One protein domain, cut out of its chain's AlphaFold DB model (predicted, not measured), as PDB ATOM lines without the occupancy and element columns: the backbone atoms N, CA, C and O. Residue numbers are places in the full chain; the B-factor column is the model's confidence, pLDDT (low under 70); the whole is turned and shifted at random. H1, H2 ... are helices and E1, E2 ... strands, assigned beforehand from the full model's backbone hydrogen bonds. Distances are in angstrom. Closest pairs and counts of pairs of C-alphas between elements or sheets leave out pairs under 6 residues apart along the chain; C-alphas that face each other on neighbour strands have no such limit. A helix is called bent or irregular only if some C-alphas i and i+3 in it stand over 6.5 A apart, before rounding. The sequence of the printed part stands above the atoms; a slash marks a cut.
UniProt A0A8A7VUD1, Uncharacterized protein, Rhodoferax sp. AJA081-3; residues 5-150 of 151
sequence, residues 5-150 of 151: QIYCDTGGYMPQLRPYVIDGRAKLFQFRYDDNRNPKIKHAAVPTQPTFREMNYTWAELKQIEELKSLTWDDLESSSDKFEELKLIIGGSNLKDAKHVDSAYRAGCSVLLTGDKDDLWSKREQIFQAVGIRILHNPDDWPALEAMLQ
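AT A GLANCE: This is residues 5 to 150 of the 151 residues of an uncharacterized protein of Rhodoferax sp. AJA081-3 (UniProt A0A8A7VUD1). A twisted sheet of four parallel strands has its largest helix, H5, over one face and the short H8 over the other. H7 is on the same face as H5, near the E4 edge, with H4 packed on H5 and H7 farther out, while H1 sits by the E2 edge; a long loop-rich stretch bearing H2 and H3 makes the end of the molecule far from H8. The 146 printed residues hold eight named helices and four strands, in the order E1 H1 E2 H2 H3 H4 H5 E3 H6 H7 E4 H8, and the sheet's order is E2 E1 E3 E4. The class is mixed, helices and strands; the whole is compact, with a radius of gyration of the C-alphas of 14.4 A and spans of 40 by 35 by 23 A.

IN THESE COORDINATES: The strands are E2, residues 26 to 30, 13.3 A long; E1, residues 5 to 8, beginning at C-alpha 5 (-30.692, 37.277, 34.984); E3, residues 111 to 114; and E4, residues 134 to 137. H5, residues 92 to 106, is 20.0 A long and ends at C-alpha 106 (-25.543, 28.356, 30.121). It is irregular, with C-alphas 93 and 96 8.5 A apart. H1, residues 15 to 22, 12.1 A long, is only just irregular: C-alphas 16 and 19 are 6.9 A apart. H4, residues 83 to 90, and H7, residues 124 to 131, are each 10.4 A long. The shorter helices are H2, residues 59 to 62; H3, residues 73 to 77; H6, residues 119 to 122; and H8, residues 142 to 148, ending at C-alpha 148 (-36.848, 38.786, 43.725).

HOW THE PARTS SIT: The sheet is only just strongly twisted, its C-alphas up to 4.2 A off the best plane. N 29 and O 6 of E2 and E1 are 2.8 A apart, N 7 and O 111 of E1 and E3 2.8 A, and N 112 and O 134 of E3 and E4 2.9 A, within hydrogen-bond range. E1, H1, E2 and E3, H6 H7, E4 are strand-helix-strand units, parallel neighbour strands joined through helices, with right-handed crossovers. H5 is over E1 and E3 at a height of 10.6 A over the sheet; its closest C-alphas to E1 are those of Ala 104 and Tyr 7, 5.5 A. H7 is on the same face. H8 is on the opposite face, over E3 at a height of 9.0 A. H1 and H6 only graze the sheet. H4 touches H5, closest at the C-alphas of Lys 87 and Ala 98, 5.6 A, at a steep tilt of 54 degrees, opposite ways. H2 and H3 are apart, and neither is on the sheet. Every O i to N i+4 pair is within hydrogen-bond range in H3, H4, H7 and H8; H1 has 2 of 4 and H5 9 of 11, and H2 and H6 are too short for one.

THE WHOLE: The two C-alphas farthest apart are those of Trp 73 and Pro 143, 39.9 A. The printed part has no cut, and its one long link is E2 to H2, 28 residues. Residues 43 to 44 of that link pair in parallel with residues 29 to 30 of E2. The mean pLDDT of the printed part is 90.3, and residues 35 to 36 are under 70.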
ATOM      1  N   GLN A   5     -30.713  37.811  36.344       96.75
ATOM      2  CA  GLN A   5     -30.692  37.277  34.984       96.75
ATOM      3  C   GLN A   5     -31.892  36.355  34.773       96.75
ATOM      4  O   GLN A   5     -32.059  35.360  35.485       96.75
ATOM      5  N   ILE A   6     -32.740  36.715  33.814       97.25
ATOM      6  CA  ILE A   6     -34.027  36.073  33.560       97.25
ATOM      7  C   ILE A   6     -34.048  35.595  32.114       97.25
ATOM      8  O   ILE A   6     -33.923  36.398  31.190       97.25
ATOM      9  N   TYR A   7     -34.254  34.302  31.912       96.81
ATOM     10  CA  TYR A   7     -34.553  33.748  30.602       96.81
ATOM     11  C   TYR A   7     -36.061  33.830  30.354       96.81
ATOM     12  O   TYR A   7     -36.842  33.441  31.217       96.81
ATOM     13  N   CYS A   8     -36.488  34.290  29.181       94.50
ATOM     14  CA  CYS A   8     -37.886  34.202  28.763       94.50
ATOM     15  C   CYS A   8     -38.001  33.265  27.565       94.50
ATOM     16  O   CYS A   8     -37.352  33.486  26.535       94.50
ATOM     17  N   ASP A   9     -38.865  32.260  27.668       89.19
ATOM     18  CA  ASP A   9     -39.317  31.536  26.484       89.19
ATOM     19  C   ASP A   9     -40.251  32.412  25.620       89.19
ATOM     20  O   ASP A   9     -40.434  33.615  25.856       89.19
ATOM     21  N   THR A  10     -40.824  31.824  24.574       80.06
ATOM     22  CA  THR A  10     -41.685  32.522  23.610       80.06
ATOM     23  C   THR A  10     -42.934  33.149  24.253       80.06
ATOM     24  O   THR A  10     -43.388  34.198  23.790       80.06
ATOM     25  N   GLY A  11     -43.461  32.571  25.340       83.56
ATOM     26  CA  GLY A  11     -44.670  33.030  26.044       83.56
ATOM     27  C   GLY A  11     -44.419  33.748  27.379       83.56
ATOM     28  O   GLY A  11     -45.319  34.401  27.911       83.56
ATOM     29  N   GLY A  12     -43.205  33.680  27.923       86.69
ATOM     30  CA  GLY A  12     -42.907  34.101  29.294       86.69
ATOM     31  C   GLY A  12     -42.713  35.604  29.510       86.69
ATOM     32  O   GLY A  12     -42.621  36.057  30.649       86.69
ATOM     33  N   TYR A  13     -42.622  36.416  28.451       91.06
ATOM     34  CA  TYR A  13     -42.366  37.851  28.614       91.06
ATOM     35  C   TYR A  13     -43.539  38.595  29.270       91.06
ATOM     36  O   TYR A  13     -44.650  38.628  28.743       91.06
ATOM     37  N   MET A  14     -43.229  39.343  30.332       90.88
ATOM     38  CA  MET A  14     -44.161  40.227  31.032       90.88
ATOM     39  C   MET A  14     -43.811  41.710  30.810       90.88
ATOM     40  O   MET A  14     -42.683  42.123  31.098       90.88
ATOM     41  N   PRO A  15     -44.745  42.562  30.339       91.81
ATOM     42  CA  PRO A  15     -44.524  44.006  30.211       91.81
ATOM     43  C   PRO A  15     -44.041  44.699  31.493       91.81
ATOM     44  O   PRO A  15     -43.277  45.664  31.408       91.81
ATOM     45  N   GLN A  16     -44.442  44.184  32.653       94.19
ATOM     46  CA  GLN A  16     -44.105  44.673  33.989       94.19
ATOM     47  C   GLN A  16     -42.604  44.581  34.303       94.19
ATOM     48  O   GLN A  16     -42.130  45.290  35.182       94.19
ATOM     49  N   LEU A  17     -41.826  43.788  33.555       94.19
ATOM     50  CA  LEU A  17     -40.365  43.719  33.696       94.19
ATOM     51  C   LEU A  17     -39.643  44.954  33.160       94.19
ATOM     52  O   LEU A  17     -38.500  45.210  33.528       94.19
ATOM     53  N   ARG A  18     -40.283  45.727  32.277       94.00
ATOM     54  CA  ARG A  18     -39.620  46.824  31.565       94.00
ATOM     55  C   ARG A  18     -38.977  47.865  32.496       94.00
ATOM     56  O   ARG A  18     -37.830  48.208  32.219       94.00
ATOM     57  N   PRO A  19     -39.635  48.362  33.563       94.62
ATOM     58  CA  PRO A  19     -39.002  49.291  34.499       94.62
ATOM     59  C   PRO A  19     -37.745  48.692  35.142       94.62
ATOM     60  O   PRO A  19     -36.698  49.320  35.138       94.62
ATOM     61  N   TYR A  20     -37.801  47.427  35.568       95.31
ATOM     62  CA  TYR A  20     -36.670  46.735  36.193       95.31
ATOM     63  C   TYR A  20     -35.485  46.523  35.241       95.31
ATOM     64  O   TYR A  20     -34.335  46.552  35.676       95.31
ATOM     65  N   VAL A  21     -35.745  46.340  33.943       94.88
ATOM     66  CA  VAL A  21     -34.693  46.286  32.915       94.88
ATOM     67  C   VAL A  21     -34.056  47.659  32.703       94.88
ATOM     68  O   VAL A  21     -32.835  47.755  32.615       94.88
ATOM     69  N   ILE A  22     -34.866  48.720  32.638       93.56
ATOM     70  CA  ILE A  22     -34.374  50.100  32.491       93.56
ATOM     71  C   ILE A  22     -33.508  50.493  33.693       93.56
ATOM     72  O   ILE A  22     -32.444  51.077  33.512       93.56
ATOM     73  N   ASP A  23     -33.924  50.103  34.896       93.50
ATOM     74  CA  ASP A  23     -33.210  50.375  36.147       93.50
ATOM     75  C   ASP A  23     -31.963  49.489  36.343       93.50
ATOM     76  O   ASP A  23     -31.277  49.604  37.357       93.50
ATOM     77  N   GLY A  24     -31.677  48.557  35.423       93.69
ATOM     78  CA  GLY A  24     -30.544  47.630  35.517       93.69
ATOM     79  C   GLY A  24     -30.695  46.527  36.574       93.69
ATOM     80  O   GLY A  24     -29.736  45.809  36.861       93.69
ATOM     81  N   ARG A  25     -31.893  46.358  37.147       95.38
ATOM     82  CA  ARG A  25     -32.215  45.309  38.130       95.38
ATOM     83  C   ARG A  25     -32.513  43.961  37.482       95.38
ATOM     84  O   ARG A  25     -32.318  42.933  38.119       95.38
ATOM     85  N   ALA A  26     -32.928  43.958  36.216       96.00
ATOM     86  CA  ALA A  26     -33.174  42.752  35.436       96.00
ATOM     87  C   ALA A  26     -32.405  42.764  34.111       96.00
ATOM     88  O   ALA A  26     -32.338  43.784  33.424       96.00
ATOM     89  N   LYS A  27     -31.898  41.600  33.707       95.69
ATOM     90  CA  LYS A  27     -31.351  41.347  32.372       95.69
ATOM     91  C   LYS A  27     -32.121  40.192  31.743       95.69
ATOM     92  O   LYS A  27     -32.134  39.094  32.291       95.69
ATOM     93  N   LEU A  28     -32.782  40.454  30.614       95.69
ATOM     94  CA  LEU A  28     -33.620  39.463  29.935       95.69
ATOM     95  C   LEU A  28     -32.852  38.776  28.810       95.69
ATOM     96  O   LEU A  28     -32.322  39.464  27.935       95.69
ATOM     97  N   PHE A  29     -32.872  37.448  28.805       95.44
ATOM     98  CA  PHE A  29     -32.276  36.581  27.795       95.44
ATOM     99  C   PHE A  29     -33.351  35.778  27.064       95.44
ATOM    100  O   PHE A  29     -34.385  35.439  27.634       95.44
ATOM    101  N   GLN A  30     -33.101  35.459  25.797       92.69
ATOM    102  CA  GLN A  30     -33.926  34.537  25.018       92.69
ATOM    103  C   GLN A  30     -33.086  33.901  23.906       92.69
ATOM    104  O   GLN A  30     -32.323  34.590  23.231       92.69
ATOM    105  N   PHE A  31     -33.279  32.611  23.647       89.81
ATOM    106  CA  PHE A  31     -32.968  31.999  22.356       89.81
ATOM    107  C   PHE A  31     -34.260  31.614  21.618       89.81
ATOM    108  O   PHE A  31     -35.262  31.255  22.239       89.81
ATOM    109  N   ARG A  32     -34.241  31.728  20.285       81.94
ATOM    110  CA  ARG A  32     -35.409  31.574  19.402       81.94
ATOM    111  C   ARG A  32     -35.627  30.121  18.956       81.94
ATOM    112  O   ARG A  32     -35.536  29.838  17.767       81.94
ATOM    113  N   TYR A  33     -35.930  29.203  19.872       85.12
ATOM    114  CA  TYR A  33     -36.316  27.845  19.450       85.12
ATOM    115  C   TYR A  33     -37.658  27.811  18.698       85.12
ATOM    116  O   TYR A  33     -37.904  26.892  17.922       85.12
ATOM    117  N   ASP A  34     -38.493  28.836  18.877       76.81
ATOM    118  CA  ASP A  34     -39.681  29.080  18.063       76.81
ATOM    119  C   ASP A  34     -39.463  30.230  17.076       76.81
ATOM    120  O   ASP A  34     -38.605  31.096  17.272       76.81
ATOM    121  N   ASP A  35     -40.324  30.292  16.060       69.94
ATOM    122  CA  ASP A  35     -40.287  31.286  14.978       69.94
ATOM    123  C   ASP A  35     -40.454  32.751  15.469       69.94
ATOM    124  O   ASP A  35     -40.242  33.700  14.712       69.94
ATOM    125  N   ASN A  36     -40.779  32.973  16.752       69.81
ATOM    126  CA  ASN A  36     -41.089  34.283  17.327       69.81
ATOM    127  C   ASN A  36     -40.077  34.731  18.399       69.81
ATOM    128  O   ASN A  36     -40.162  34.340  19.561       69.81
ATOM    129  N   ARG A  37     -39.182  35.675  18.062       75.25
ATOM    130  CA  ARG A  37     -38.470  36.465  19.090       75.25
ATOM    131  C   ARG A  37     -39.313  37.603  19.577       75.25
ATOM    132  O   ARG A  37     -39.895  38.346  18.788       75.25
ATOM    133  N   ASN A  38     -39.199  37.855  20.869       83.50
ATOM    134  CA  ASN A  38     -39.654  39.105  21.419       83.50
ATOM    135  C   ASN A  38     -38.609  40.217  21.162       83.50
ATOM    136  O   ASN A  38     -37.522  40.186  21.743       83.50
ATOM    137  N   PRO A  39     -38.906  41.245  20.339       82.94
ATOM    138  CA  PRO A  39     -37.953  42.320  20.033       82.94
ATOM    139  C   PRO A  39     -37.593  43.190  21.251       82.94
ATOM    140  O   PRO A  39     -36.649  43.990  21.192       82.94
ATOM    141  N   LYS A  40     -38.337  43.051  22.357       86.06
ATOM    142  CA  LYS A  40     -38.074  43.724  23.636       86.06
ATOM    143  C   LYS A  40     -36.937  43.057  24.416       86.06
ATOM    144  O   LYS A  40     -36.358  43.710  25.278       86.06
ATOM    145  N   ILE A  41     -36.576  41.816  24.084       86.94
ATOM    146  CA  ILE A  41     -35.466  41.083  24.702       86.94
ATOM    147  C   ILE A  41     -34.195  41.312  23.878       86.94
ATOM    148  O   ILE A  41     -34.125  41.018  22.674       86.94
ATOM    149  N   LYS A  42     -33.202  41.926  24.524       85.88
ATOM    150  CA  LYS A  42     -31.979  42.402  23.867       85.88
ATOM    151  C   LYS A  42     -30.818  41.424  23.955       85.88
ATOM    152  O   LYS A  42     -30.011  41.432  23.035       85.88
ATOM    153  N   HIS A  43     -30.785  40.576  24.977       90.62
ATOM    154  CA  HIS A  43     -29.723  39.594  25.152       90.62
ATOM    155  C   HIS A  43     -30.155  38.245  24.602       90.62
ATOM    156  O   HIS A  43     -31.318  37.848  24.743       90.62
ATOM    157  N   ALA A  44     -29.218  37.548  23.973       90.50
ATOM    158  CA  ALA A  44     -29.442  36.183  23.539       90.50
ATOM    159  C   ALA A  44     -28.735  35.197  24.465       90.50
ATOM    160  O   ALA A  44     -27.632  35.457  24.937       90.50
ATOM    161  N   ALA A  45     -29.381  34.064  24.720       91.62
ATOM    162  CA  ALA A  45     -28.713  32.930  25.339       91.62
ATOM    163  C   ALA A  45     -28.010  32.102  24.262       91.62
ATOM    164  O   ALA A  45     -28.483  32.037  23.122       91.62
ATOM    165  N   VAL A  46     -26.911  31.447  24.628       91.44
ATOM    166  CA  VAL A  46     -26.284  30.457  23.752       91.44
ATOM    167  C   VAL A  46     -27.230  29.262  23.620       91.44
ATOM    168  O   VAL A  46     -27.635  28.718  24.649       91.44
ATOM    169  N   PRO A  47     -27.593  28.846  22.395       91.88
ATOM    170  CA  PRO A  47     -28.474  27.709  22.212       91.88
ATOM    171  C   PRO A  47     -27.761  26.394  22.475       91.88
ATOM    172  O   PRO A  47     -26.608  26.191  22.101       91.88
ATOM    173  N   THR A  48     -28.509  25.462  23.026       92.75
ATOM    174  CA  THR A  48     -28.201  24.039  23.083       92.75
ATOM    175  C   THR A  48     -28.761  23.310  21.872       92.75
ATOM    176  O   THR A  48     -29.979  23.308  21.660       92.75
ATOM    177  N   GLN A  49     -27.869  22.700  21.087       91.38
ATOM    178  CA  GLN A  49     -28.180  21.817  19.953       91.38
ATOM    179  C   GLN A  49     -29.382  22.285  19.102       91.38
ATOM    180  O   GLN A  49     -30.357  21.536  18.931       91.38
ATOM    181  N   PRO A  50     -29.398  23.541  18.614       89.25
ATOM    182  CA  PRO A  50     -30.484  24.021  17.777       89.25
ATOM    183  C   PRO A  50     -30.469  23.268  16.443       89.25
ATOM    184  O   PRO A  50     -29.437  23.108  15.795       89.25
ATOM    185  N   THR A  51     -31.632  22.798  16.010       87.94
ATOM    186  CA  THR A  51     -31.801  22.275  14.653       87.94
ATOM    187  C   THR A  51     -31.681  23.411  13.637       87.94
ATOM    188  O   THR A  51     -31.871  24.582  13.965       87.94
ATOM    189  N   PHE A  52     -31.453  23.075  12.365       82.00
ATOM    190  CA  PHE A  52     -31.413  24.076  11.292       82.00
ATOM    191  C   PHE A  52     -32.679  24.951  11.243       82.00
ATOM    192  O   PHE A  52     -32.595  26.144  10.972       82.00
ATOM    193  N   ARG A  53     -33.848  24.373  11.557       82.75
ATOM    194  CA  ARG A  53     -35.121  25.103  11.623       82.75
ATOM    195  C   ARG A  53     -35.213  26.023  12.844       82.75
ATOM    196  O   ARG A  53     -35.784  27.096  12.736       82.75
ATOM    197  N   GLU A  54     -34.651  25.621  13.980       86.31
ATOM    198  CA  GLU A  54     -34.650  26.416  15.218       86.31
ATOM    199  C   GLU A  54     -33.590  27.521  15.210       86.31
ATOM    200  O   GLU A  54     -33.685  28.464  15.987       86.31
ATOM    201  N   MET A  55     -32.563  27.419  14.360       81.31
ATOM    202  CA  MET A  55     -31.475  28.392  14.360       81.31
ATOM    203  C   MET A  55     -31.962  29.812  14.101       81.31
ATOM    204  O   MET A  55     -31.388  30.720  14.687       81.31
ATOM    205  N   ASN A  56     -33.016  30.005  13.290       75.25
ATOM    206  CA  ASN A  56     -33.750  31.273  13.108       75.25
ATOM    207  C   ASN A  56     -32.876  32.540  12.937       75.25
ATOM    208  O   ASN A  56     -33.334  33.663  13.156       75.25
ATOM    209  N   TYR A  57     -31.618  32.346  12.541       75.69
ATOM    210  CA  TYR A  57     -30.564  33.333  12.403       75.69
ATOM    211  C   TYR A  57     -29.615  32.865  11.306       75.69
ATOM    212  O   TYR A  57     -29.209  31.702  11.247       75.69
ATOM    213  N   THR A  58     -29.204  33.800  10.467       81.69
ATOM    214  CA  THR A  58     -28.022  33.644   9.627       81.69
ATOM    215  C   THR A  58     -26.753  33.793  10.466       81.69
ATOM    216  O   THR A  58     -26.738  34.445  11.513       81.69
ATOM    217  N   TRP A  59     -25.643  33.249   9.968       79.50
ATOM    218  CA  TRP A  59     -24.323  33.421  10.584       79.50
ATOM    219  C   TRP A  59     -23.996  34.914  10.807       79.50
ATOM    220  O   TRP A  59     -23.579  35.326  11.890       79.50
ATOM    221  N   ALA A  60     -24.256  35.758   9.805       84.50
ATOM    222  CA  ALA A  60     -24.008  37.194   9.897       84.50
ATOM    223  C   ALA A  60     -24.802  37.867  11.033       84.50
ATOM    224  O   ALA A  60     -24.261  38.735  11.713       84.50
ATOM    225  N   GLU A  61     -26.048  37.450  11.275       83.12
ATOM    226  CA  GLU A  61     -26.873  37.975  12.370       83.12
ATOM    227  C   GLU A  61     -26.359  37.535  13.744       83.12
ATOM    228  O   GLU A  61     -26.306  38.357  14.658       83.12
ATOM    229  N   LEU A  62     -25.904  36.285  13.894       83.56
ATOM    230  CA  LEU A  62     -25.299  35.814  15.149       83.56
ATOM    231  C   LEU A  62     -24.060  36.633  15.521       83.56
ATOM    232  O   LEU A  62     -23.890  36.999  16.681       83.56
ATOM    233  N   LYS A  63     -23.223  36.986  14.534       85.25
ATOM    234  CA  LYS A  63     -22.013  37.802  14.745       85.25
ATOM    235  C   LYS A  63     -22.308  39.244  15.168       85.25
ATOM    236  O   LYS A  63     -21.408  39.906  15.675       85.25
ATOM    237  N   GLN A  64     -23.540  39.721  14.993       85.62
ATOM    238  CA  GLN A  64     -23.976  41.046  15.448       85.62
ATOM    239  C   GLN A  64     -24.555  41.037  16.869       85.62
ATOM    240  O   GLN A  64     -24.760  42.102  17.451       85.62
ATOM    241  N   ILE A  65     -24.836  39.861  17.433       84.25
ATOM    242  CA  ILE A  65     -25.366  39.724  18.789       84.25
ATOM    243  C   ILE A  65     -24.187  39.577  19.745       84.25
ATOM    244  O   ILE A  65     -23.409  38.634  19.631       84.25
ATOM    245  N   GLU A  66     -24.057  40.500  20.696       86.69
ATOM    246  CA  GLU A  66     -22.899  40.580  21.596       86.69
ATOM    247  C   GLU A  66     -22.625  39.260  22.329       86.69
ATOM    248  O   GLU A  66     -21.478  38.825  22.386       86.69
ATOM    249  N   GLU A  67     -23.669  38.584  22.820       87.56
ATOM    250  CA  GLU A  67     -23.544  37.302  23.525       87.56
ATOM    251  C   GLU A  67     -23.163  36.127  22.612       87.56
ATOM    252  O   GLU A  67     -22.660  35.114  23.090       87.56
ATOM    253  N   LEU A  68     -23.408  36.243  21.306       85.94
ATOM    254  CA  LEU A  68     -23.271  35.149  20.338       85.94
ATOM    255  C   LEU A  68     -22.137  35.381  19.334       85.94
ATOM    256  O   LEU A  68     -21.785  34.481  18.573       85.94
ATOM    257  N   LYS A  69     -21.517  36.565  19.328       86.62
ATOM    258  CA  LYS A  69     -20.500  36.922  18.332       86.62
ATOM    259  C   LYS A  69     -19.242  36.066  18.404       86.62
ATOM    260  O   LYS A  69     -18.541  35.936  17.403       86.62
ATOM    261  N   SER A  70     -18.924  35.490  19.558       87.31
ATOM    262  CA  SER A  70     -17.783  34.584  19.716       87.31
ATOM    263  C   SER A  70     -18.140  33.123  19.476       87.31
ATOM    264  O   SER A  70     -17.227  32.307  19.516       87.31
ATOM    265  N   LEU A  71     -19.412  32.796  19.201       85.94
ATOM    266  CA  LEU A  71     -19.804  31.417  18.941       85.94
ATOM    267  C   LEU A  71     -18.993  30.823  17.796       85.94
ATOM    268  O   LEU A  71     -18.608  31.508  16.836       85.94
ATOM    269  N   THR A  72     -18.775  29.527  17.928       86.44
ATOM    270  CA  THR A  72     -18.242  28.619  16.926       86.44
ATOM    271  C   THR A  72     -19.314  27.599  16.538       86.44
ATOM    272  O   THR A  72     -20.403  27.571  17.112       86.44
ATOM    273  N   TRP A  73     -19.025  26.774  15.532       81.12
ATOM    274  CA  TRP A  73     -19.903  25.654  15.186       81.12
ATOM    275  C   TRP A  73     -19.993  24.633  16.325       81.12
ATOM    276  O   TRP A  73     -21.095  24.209  16.661       81.12
ATOM    277  N   ASP A  74     -18.870  24.338  16.979       85.94
ATOM    278  CA  ASP A  74     -18.811  23.405  18.107       85.94
ATOM    279  C   ASP A  74     -19.698  23.873  19.273       85.94
ATOM    280  O   ASP A  74     -20.395  23.074  19.895       85.94
ATOM    281  N   ASP A  75     -19.760  25.184  19.528       85.75
ATOM    282  CA  ASP A  75     -20.630  25.736  20.573       85.75
ATOM    283  C   ASP A  75     -22.123  25.529  20.277       85.75
ATOM    284  O   ASP A  75     -22.910  25.350  21.213       85.75
ATOM    285  N   LEU A  76     -22.514  25.551  18.997       84.56
ATOM    286  CA  LEU A  76     -23.891  25.301  18.563       84.56
ATOM    287  C   LEU A  76     -24.248  23.814  18.680       84.56
ATOM    288  O   LEU A  76     -25.373  23.483  19.042       84.56
ATOM    289  N   GLU A  77     -23.302  22.913  18.424       85.12
ATOM    290  CA  GLU A  77     -23.504  21.466  18.590       85.12
ATOM    291  C   GLU A  77     -23.401  21.010  20.057       85.12
ATOM    292  O   GLU A  77     -23.806  19.898  20.408       85.12
ATOM    293  N   SER A  78     -22.905  21.879  20.938       89.88
ATOM    294  CA  SER A  78     -22.747  21.584  22.357       89.88
ATOM    295  C   SER A  78     -24.040  21.734  23.171       89.88
ATOM    296  O   SER A  78     -25.000  22.423  22.808       89.88
ATOM    297  N   SER A  79     -24.028  21.084  24.329       93.69
ATOM    298  CA  SER A  79     -24.971  21.261  25.427       93.69
ATOM    299  C   SER A  79     -24.188  21.442  26.724       93.69
ATOM    300  O   SER A  79     -22.983  21.175  26.757       93.69
ATOM    301  N   SER A  80     -24.843  21.866  27.805       94.31
ATOM    302  CA  SER A  80     -24.177  21.819  29.109       94.31
ATOM    303  C   SER A  80     -24.028  20.379  29.622       94.31
ATOM    304  O   SER A  80     -24.644  19.441  29.102       94.31
ATOM    305  N   ASP A  81     -23.248  20.220  30.691       95.62
ATOM    306  CA  ASP A  81     -23.128  18.985  31.471       95.62
ATOM    307  C   ASP A  81     -24.445  18.569  32.153       95.62
ATOM    308  O   ASP A  81     -24.591  17.427  32.587       95.62
ATOM    309  N   LYS A  82     -25.428  19.476  32.210       95.94
ATOM    310  CA  LYS A  82     -26.755  19.265  32.800       95.94
ATOM    311  C   LYS A  82     -27.818  18.821  31.807       95.94
ATOM    312  O   LYS A  82     -28.891  18.390  32.224       95.94
ATOM    313  N   PHE A  83     -27.551  18.881  30.505       96.00
ATOM    314  CA  PHE A  83     -28.601  18.686  29.507       96.00
ATOM    315  C   PHE A  83     -29.220  17.281  29.524       96.00
ATOM    316  O   PHE A  83     -30.437  17.140  29.410       96.00
ATOM    317  N   GLU A  84     -28.414  16.234  29.720       95.25
ATOM    318  CA  GLU A  84     -28.928  14.861  29.832       95.25
ATOM    319  C   GLU A  84     -29.831  14.681  31.062       95.25
ATOM    320  O   GLU A  84     -30.896  14.072  30.963       95.25
ATOM    321  N   GLU A  85     -29.454  15.272  32.200       95.88
ATOM    322  CA  GLU A  85     -30.263  15.282  33.426       95.88
ATOM    323  C   GLU A  85     -31.595  16.020  33.200       95.88
ATOM    324  O   GLU A  85     -32.664  15.508  33.539       95.88
ATOM    325  N   LEU A  86     -31.553  17.180  32.538       95.25
ATOM    326  CA  LEU A  86     -32.741  17.970  32.214       95.25
ATOM    327  C   LEU A  86     -33.714  17.217  31.301       95.25
ATOM    328  O   LEU A  86     -34.920  17.241  31.553       95.25
ATOM    329  N   LYS A  87     -33.221  16.496  30.285       95.00
ATOM    330  CA  LYS A  87     -34.074  15.663  29.415       95.00
ATOM    331  C   LYS A  87     -34.809  14.571  30.192       95.00
ATOM    332  O   LYS A  87     -35.951  14.261  29.858       95.00
ATOM    333  N   LEU A  88     -34.181  13.992  31.217       94.88
ATOM    334  CA  LEU A  88     -34.812  12.973  32.060       94.88
ATOM    335  C   LEU A  88     -35.895  13.566  32.970       94.88
ATOM    336  O   LEU A  88     -36.941  12.945  33.148       94.88
ATOM    337  N   ILE A  89     -35.666  14.761  33.519       94.75
ATOM    338  CA  ILE A  89     -36.623  15.456  34.399       94.75
ATOM    339  C   ILE A  89     -37.852  15.934  33.619       94.75
ATOM    340  O   ILE A  89     -38.990  15.703  34.032       94.75
ATOM    341  N   ILE A  90     -37.607  16.618  32.502       92.38
ATOM    342  CA  ILE A  90     -38.636  17.286  31.694       92.38
ATOM    343  C   ILE A  90     -39.382  16.275  30.811       92.38
ATOM    344  O   ILE A  90     -40.572  16.428  30.550       92.38
ATOM    345  N   GLY A  91     -38.708  15.191  30.422       88.88
ATOM    346  CA  GLY A  91     -39.248  14.137  29.575       88.88
ATOM    347  C   GLY A  91     -38.811  14.290  28.119       88.88
ATOM    348  O   GLY A  91     -38.779  15.382  27.557       88.88
ATOM    349  N   GLY A  92     -38.486  13.164  27.479       77.25
ATOM    350  CA  GLY A  92     -37.910  13.145  26.130       77.25
ATOM    351  C   GLY A  92     -38.821  13.685  25.019       77.25
ATOM    352  O   GLY A  92     -38.314  14.095  23.977       77.25
ATOM    353  N   SER A  93     -40.143  13.728  25.228       83.19
ATOM    354  CA  SER A  93     -41.093  14.371  24.303       83.19
ATOM    355  C   SER A  93     -40.993  15.899  24.308       83.19
ATOM    356  O   SER A  93     -41.365  16.530  23.323       83.19
ATOM    357  N   ASN A  94     -40.423  16.477  25.369       88.75
ATOM    358  CA  ASN A  94     -40.362  17.915  25.636       88.75
ATOM    359  C   ASN A  94     -38.926  18.436  25.482       88.75
ATOM    360  O   ASN A  94     -38.409  19.232  26.265       88.75
ATOM    361  N   LEU A  95     -38.251  17.961  24.427       91.12
ATOM    362  CA  LEU A  95     -36.856  18.295  24.143       91.12
ATOM    363  C   LEU A  95     -36.634  19.808  24.014       91.12
ATOM    364  O   LEU A  95     -35.584  20.308  24.407       91.12
ATOM    365  N   LYS A  96     -37.614  20.540  23.477       91.25
ATOM    366  CA  LYS A  96     -37.525  21.997  23.336       91.25
ATOM    367  C   LYS A  96     -37.438  22.693  24.694       91.25
ATOM    368  O   LYS A  96     -36.587  23.560  24.873       91.25
ATOM    369  N   ASP A  97     -38.240  22.271  25.662       92.25
ATOM    370  CA  ASP A  97     -38.218  22.864  27.000       92.25
ATOM    371  C   ASP A  97     -36.908  22.541  27.717       92.25
ATOM    372  O   ASP A  97     -36.303  23.415  28.337       92.25
ATOM    373  N   ALA A  98     -36.382  21.326  27.530       94.44
ATOM    374  CA  ALA A  98     -35.044  20.981  28.004       94.44
ATOM    375  C   ALA A  98     -33.967  21.896  27.398       94.44
ATOM    376  O   ALA A  98     -33.084  22.360  28.119       94.44
ATOM    377  N   LYS A  99     -34.052  22.214  26.100       94.62
ATOM    378  CA  LYS A  99     -33.131  23.158  25.446       94.62
ATOM    379  C   LYS A  99     -33.273  24.581  25.995       94.62
ATOM    380  O   LYS A  99     -32.261  25.263  26.165       94.62
ATOM    381  N   HIS A 100     -34.493  25.031  26.292       94.38
ATOM    382  CA  HIS A 100     -34.741  26.327  26.927       94.38
ATOM    383  C   HIS A 100     -34.097  26.420  28.314       94.38
ATOM    384  O   HIS A 100     -33.385  27.388  28.585       94.38
ATOM    385  N   VAL A 101     -34.290  25.408  29.164       95.94
ATOM    386  CA  VAL A 101     -33.686  25.367  30.505       95.94
ATOM    387  C   VAL A 101     -32.162  25.290  30.421       95.94
ATOM    388  O   VAL A 101     -31.477  26.015  31.139       95.94
ATOM    389  N   ASP A 102     -31.617  24.480  29.512       97.00
ATOM    390  CA  ASP A 102     -30.166  24.366  29.333       97.00
ATOM    391  C   ASP A 102     -29.542  25.675  28.832       97.00
ATOM    392  O   ASP A 102     -28.513  26.119  29.337       97.00
ATOM    393  N   SER A 103     -30.207  26.357  27.897       96.12
ATOM    394  CA  SER A 103     -29.773  27.673  27.414       96.12
ATOM    395  C   SER A 103     -29.828  28.727  28.525       96.12
ATOM    396  O   SER A 103     -28.932  29.565  28.626       96.12
ATOM    397  N   ALA A 104     -30.847  28.677  29.390       97.12
ATOM    398  CA  ALA A 104     -30.943  29.539  30.567       97.12
ATOM    399  C   ALA A 104     -29.792  29.283  31.553       97.12
ATOM    400  O   ALA A 104     -29.163  30.236  32.016       97.12
ATOM    401  N   TYR A 105     -29.467  28.013  31.810       97.50
ATOM    402  CA  TYR A 105     -28.343  27.607  32.658       97.50
ATOM    403  C   TYR A 105     -27.008  28.105  32.103       97.50
ATOM    404  O   TYR A 105     -26.246  28.765  32.808       97.50
ATOM    405  N   ARG A 106     -26.763  27.897  30.807       95.25
ATOM    406  CA  ARG A 106     -25.543  28.356  30.121       95.25
ATOM    407  C   ARG A 106     -25.412  29.875  30.089       95.25
ATOM    408  O   ARG A 106     -24.301  30.393  30.123       95.25
ATOM    409  N   ALA A 107     -26.532  30.593  30.049       94.69
ATOM    410  CA  ALA A 107     -26.556  32.048  30.153       94.69
ATOM    411  C   ALA A 107     -26.383  32.563  31.595       94.69
ATOM    412  O   ALA A 107     -26.324  33.774  31.790       94.69
ATOM    413  N   GLY A 108     -26.320  31.687  32.606       95.56
ATOM    414  CA  GLY A 108     -26.236  32.084  34.014       95.56
ATOM    415  C   GLY A 108     -27.528  32.706  34.550       95.56
ATOM    416  O   GLY A 108     -27.491  33.498  35.495       95.56
ATOM    417  N   CYS A 109     -28.672  32.389  33.939       97.44
ATOM    418  CA  CYS A 109     -29.974  32.829  34.425       97.44
ATOM    419  C   CYS A 109     -30.354  32.068  35.697       97.44
ATOM    420  O   CYS A 109     -30.164  30.862  35.793       97.44
ATOM    421  N   SER A 110     -30.949  32.770  36.659       96.69
ATOM    422  CA  SER A 110     -31.488  32.175  37.892       96.69
ATOM    423  C   SER A 110     -33.004  31.967  37.833       96.69
ATOM    424  O   SER A 110     -33.587  31.331  38.710       96.69
ATOM    425  N   VAL A 111     -33.655  32.536  36.815       97.31
ATOM    426  CA  VAL A 111     -35.097  32.442  36.576       97.31
ATOM    427  C   VAL A 111     -35.343  32.119  35.108       97.31
ATOM    428  O   VAL A 111     -34.709  32.717  34.236       97.31
ATOM    429  N   LEU A 112     -36.294  31.228  34.843       97.00
ATOM    430  CA  LEU A 112     -36.897  31.032  33.529       97.00
ATOM    431  C   LEU A 112     -38.389  31.350  33.619       97.00
ATOM    432  O   LEU A 112     -39.104  30.785  34.445       97.00
ATOM    433  N   LEU A 113     -38.848  32.261  32.763       95.50
ATOM    434  CA  LEU A 113     -40.255  32.601  32.599       95.50
ATOM    435  C   LEU A 113     -40.846  31.824  31.438       95.50
ATOM    436  O   LEU A 113     -40.301  31.867  30.330       95.50
ATOM    437  N   THR A 114     -41.977  31.182  31.702       92.56
ATOM    438  CA  THR A 114     -42.726  30.418  30.712       92.56
ATOM    439  C   THR A 114     -44.194  30.816  30.671       92.56
ATOM    440  O   THR A 114     -44.762  31.243  31.677       92.56
ATOM    441  N   GLY A 115     -44.800  30.722  29.488       88.31
ATOM    442  CA  GLY A 115     -46.258  30.751  29.337       88.31
ATOM    443  C   GLY A 115     -46.904  29.362  29.414       88.31
ATOM    444  O   GLY A 115     -48.127  29.272  29.363       88.31
ATOM    445  N   ASP A 116     -46.103  28.296  29.495       79.50
ATOM    446  CA  ASP A 116     -46.569  26.917  29.630       79.50
ATOM    447  C   ASP A 116     -46.697  26.535  31.110       79.50
ATOM    448  O   ASP A 116     -45.735  26.593  31.882       79.50
ATOM    449  N   LYS A 117     -47.906  26.150  31.521       79.19
ATOM    450  CA  LYS A 117     -48.203  25.747  32.901       79.19
ATOM    451  C   LYS A 117     -48.127  24.237  33.114       79.19
ATOM    452  O   LYS A 117     -48.150  23.790  34.263       79.19
ATOM    453  N   ASP A 118     -48.027  23.459  32.046       78.56
ATOM    454  CA  ASP A 118     -48.233  22.024  32.130       78.56
ATOM    455  C   ASP A 118     -46.897  21.301  32.286       78.56
ATOM    456  O   ASP A 118     -46.528  20.894  33.395       78.56
ATOM    457  N   ASP A 119     -46.121  21.175  31.217       80.69
ATOM    458  CA  ASP A 119     -44.992  20.250  31.211       80.69
ATOM    459  C   ASP A 119     -43.777  20.824  31.934       80.69
ATOM    460  O   ASP A 119     -43.230  20.196  32.847       80.69
ATOM    461  N   LEU A 120     -43.385  22.052  31.599       87.25
ATOM    462  CA  LEU A 120     -42.199  22.663  32.191       87.25
ATOM    463  C   LEU A 120     -42.436  23.100  33.644       87.25
ATOM    464  O   LEU A 120     -41.623  22.837  34.539       87.25
ATOM    465  N   TRP A 121     -43.570  23.751  33.908       90.75
ATOM    466  CA  TRP A 121     -43.879  24.297  35.230       90.75
ATOM    467  C   TRP A 121     -44.172  23.209  36.272       90.75
ATOM    468  O   TRP A 121     -43.793  23.364  37.440       90.75
ATOM    469  N   SER A 122     -44.780  22.077  35.895       90.75
ATOM    470  CA  SER A 122     -45.021  20.962  36.832       90.75
ATOM    471  C   SER A 122     -43.729  20.313  37.349       90.75
ATOM    472  O   SER A 122     -43.728  19.719  38.430       90.75
ATOM    473  N   LYS A 123     -42.610  20.475  36.631       93.81
ATOM    474  CA  LYS A 123     -41.277  19.952  36.984       93.81
ATOM    475  C   LYS A 123     -40.371  20.966  37.685       93.81
ATOM    476  O   LYS A 123     -39.232  20.637  38.015       93.81
ATOM    477  N   ARG A 124     -40.862  22.181  37.959       95.12
ATOM    478  CA  ARG A 124     -40.062  23.319  38.455       95.12
ATOM    479  C   ARG A 124     -39.183  23.022  39.668       95.12
ATOM    480  O   ARG A 124     -38.047  23.477  39.704       95.12
ATOM    481  N   GLU A 125     -39.669  22.242  40.634       96.62
ATOM    482  CA  GLU A 125     -38.889  21.919  41.836       96.62
ATOM    483  C   GLU A 125     -37.713  20.999  41.503       96.62
ATOM    484  O   GLU A 125     -36.600  21.223  41.966       96.62
ATOM    485  N   GLN A 126     -37.929  19.995  40.649       97.00
ATOM    486  CA  GLN A 126     -36.869  19.086  40.206       97.00
ATOM    487  C   GLN A 126     -35.817  19.837  39.383       97.00
ATOM    488  O   GLN A 126     -34.621  19.640  39.586       97.00
ATOM    489  N   ILE A 127     -36.258  20.749  38.514       96.75
ATOM    490  CA  ILE A 127     -35.365  21.614  37.735       96.75
ATOM    491  C   ILE A 127     -34.551  22.526  38.661       96.75
ATOM    492  O   ILE A 127     -33.334  22.632  38.503       96.75
ATOM    493  N   PHE A 128     -35.183  23.138  39.665       97.81
ATOM    494  CA  PHE A 128     -34.479  23.983  40.628       97.81
ATOM    495  C   PHE A 128     -33.398  23.204  41.389       97.81
ATOM    496  O   PHE A 128     -32.295  23.716  41.557       97.81
ATOM    497  N   GLN A 129     -33.664  21.958  41.788       97.56
ATOM    498  CA  GLN A 129     -32.647  21.120  42.434       97.56
ATOM    499  C   GLN A 129     -31.488  20.756  41.493       97.56
ATOM    500  O   GLN A 129     -30.341  20.715  41.931       97.56
ATOM    501  N   ALA A 130     -31.768  20.513  40.210       96.88
ATOM    502  CA  ALA A 130     -30.753  20.097  39.243       96.88
ATOM    503  C   ALA A 130     -29.819  21.242  38.812       96.88
ATOM    504  O   ALA A 130     -28.607  21.041  38.687       96.88
ATOM    505  N   VAL A 131     -30.378  22.436  38.567       97.00
ATOM    506  CA  VAL A 131     -29.653  23.551  37.922       97.00
ATOM    507  C   VAL A 131     -29.798  24.907  38.620       97.00
ATOM    508  O   VAL A 131     -29.236  25.895  38.157       97.00
ATOM    509  N   GLY A 132     -30.542  24.995  39.725       96.94
ATOM    510  CA  GLY A 132     -30.721  26.242  40.482       96.94
ATOM    511  C   GLY A 132     -31.616  27.287  39.807       96.94
ATOM    512  O   GLY A 132     -31.682  28.425  40.269       96.94
ATOM    513  N   ILE A 133     -32.319  26.923  38.730       97.81
ATOM    514  CA  ILE A 133     -33.194  27.829  37.976       97.81
ATOM    515  C   ILE A 133     -34.618  27.726  38.503       97.81
ATOM    516  O   ILE A 133     -35.209  26.648  38.528       97.81
ATOM    517  N   ARG A 134     -35.196  28.863  38.895       97.06
ATOM    518  CA  ARG A 134     -36.616  28.948  39.253       97.06
ATOM    519  C   ARG A 134     -37.457  29.077  37.989       97.06
ATOM    520  O   ARG A 134     -37.311  30.055  37.260       97.06
ATOM    521  N   ILE A 135     -38.344  28.116  37.750       96.44
ATOM    522  CA  ILE A 135     -39.344  28.206  36.680       96.44
ATOM    523  C   ILE A 135     -40.563  28.947  37.223       96.44
ATOM    524  O   ILE A 135     -41.142  28.508  38.218       96.44
ATOM    525  N   LEU A 136     -40.944  30.049  36.580       95.38
ATOM    526  CA  LEU A 136     -42.107  30.856  36.946       95.38
ATOM    527  C   LEU A 136     -43.057  30.971  35.752       95.38
ATOM    528  O   LEU A 136     -42.627  31.208  34.620       95.38
ATOM    529  N   HIS A 137     -44.349  30.823  36.015       93.38
ATOM    530  CA  HIS A 137     -45.401  30.932  35.015       93.38
ATOM    531  C   HIS A 137     -45.916  32.372  34.902       93.38
ATOM    532  O   HIS A 137     -46.272  33.013  35.892       93.38
ATOM    533  N   ASN A 138     -45.999  32.881  33.676       88.06
ATOM    534  CA  ASN A 138     -46.679  34.132  33.361       88.06
ATOM    535  C   ASN A 138     -48.181  33.866  33.122       88.06
ATOM    536  O   ASN A 138     -48.495  33.075  32.237       88.06
ATOM    537  N   PRO A 139     -49.121  34.550  33.809       88.25
ATOM    538  CA  PRO A 139     -48.921  35.692  34.716       88.25
ATOM    539  C   PRO A 139     -48.893  35.346  36.213       88.25
ATOM    540  O   PRO A 139     -48.667  36.235  37.034       88.25
ATOM    541  N   ASP A 140     -49.151  34.090  36.575       91.44
ATOM    542  CA  ASP A 140     -49.482  33.693  37.951       91.44
ATOM    543  C   ASP A 140     -48.365  33.976  38.969       91.44
ATOM    544  O   ASP A 140     -48.642  34.355  40.106       91.44
ATOM    545  N   ASP A 141     -47.105  33.843  38.556       94.25
ATOM    546  CA  ASP A 141     -45.942  33.942  39.439       94.25
ATOM    547  C   ASP A 141     -45.308  35.349  39.457       94.25
ATOM    548  O   ASP A 141     -44.199  35.534  39.974       94.25
ATOM    549  N   TRP A 142     -46.004  36.378  38.944       94.12
ATOM    550  CA  TRP A 142     -45.530  37.769  39.019       94.12
ATOM    551  C   TRP A 142     -45.159  38.212  40.446       94.12
ATOM    552  O   TRP A 142     -44.061  38.749  40.609       94.12
ATOM    553  N   PRO A 143     -45.979  37.972  41.494       95.12
ATOM    554  CA  PRO A 143     -45.634  38.409  42.850       95.12
ATOM    555  C   PRO A 143     -44.315  37.812  43.361       95.12
ATOM    556  O   PRO A 143     -43.550  38.491  44.047       95.12
ATOM    557  N   ALA A 144     -44.022  36.557  43.004       95.00
ATOM    558  CA  ALA A 144     -42.773  35.901  43.376       95.00
ATOM    559  C   ALA A 144     -41.575  36.535  42.655       95.00
ATOM    560  O   ALA A 144     -40.551  36.810  43.280       95.00
ATOM    561  N   LEU A 145     -41.714  36.816  41.356       95.56
ATOM    562  CA  LEU A 145     -40.671  37.481  40.579       95.56
ATOM    563  C   LEU A 145     -40.411  38.912  41.060       95.56
ATOM    564  O   LEU A 145     -39.259  39.327  41.175       95.56
ATOM    565  N   GLU A 146     -41.466  39.665  41.354       95.06
ATOM    566  CA  GLU A 146     -41.362  41.038  41.842       95.06
ATOM    567  C   GLU A 146     -40.606  41.107  43.171       95.06
ATOM    568  O   GLU A 146     -39.714  41.941  43.317       95.06
ATOM    569  N   ALA A 147     -40.873  40.181  44.097       94.31
ATOM    570  CA  ALA A 147     -40.114  40.080  45.341       94.31
ATOM    571  C   ALA A 147     -38.613  39.847  45.087       94.31
ATOM    572  O   ALA A 147     -37.778  40.459  45.747       94.31
ATOM    573  N   MET A 148     -38.252  39.022  44.097       94.31
ATOM    574  CA  MET A 148     -36.848  38.786  43.725       94.31
ATOM    575  C   MET A 148     -36.167  40.019  43.115       94.31
ATOM    576  O   MET A 148     -34.955  40.167  43.239       94.31
ATOM    577  N   LEU A 149     -36.925  40.900  42.459       93.31
ATOM    578  CA  LEU A 149     -36.431  42.131  41.826       93.31
ATOM    579  C   LEU A 149     -36.283  43.314  42.801       93.31
ATOM    580  O   LEU A 149     -35.799  44.385  42.411       93.31
ATOM    581  N   GLN A 150     -36.748  43.148  44.040       87.81
ATOM    582  CA  GLN A 150     -36.678  44.147  45.111       87.81
ATOM    583  C   GLN A 150     -35.526  43.900  46.105       87.81
ATOM    584  O   GLN A 150     -35.289  44.758  46.955       87.81
TER     585      GLN A 150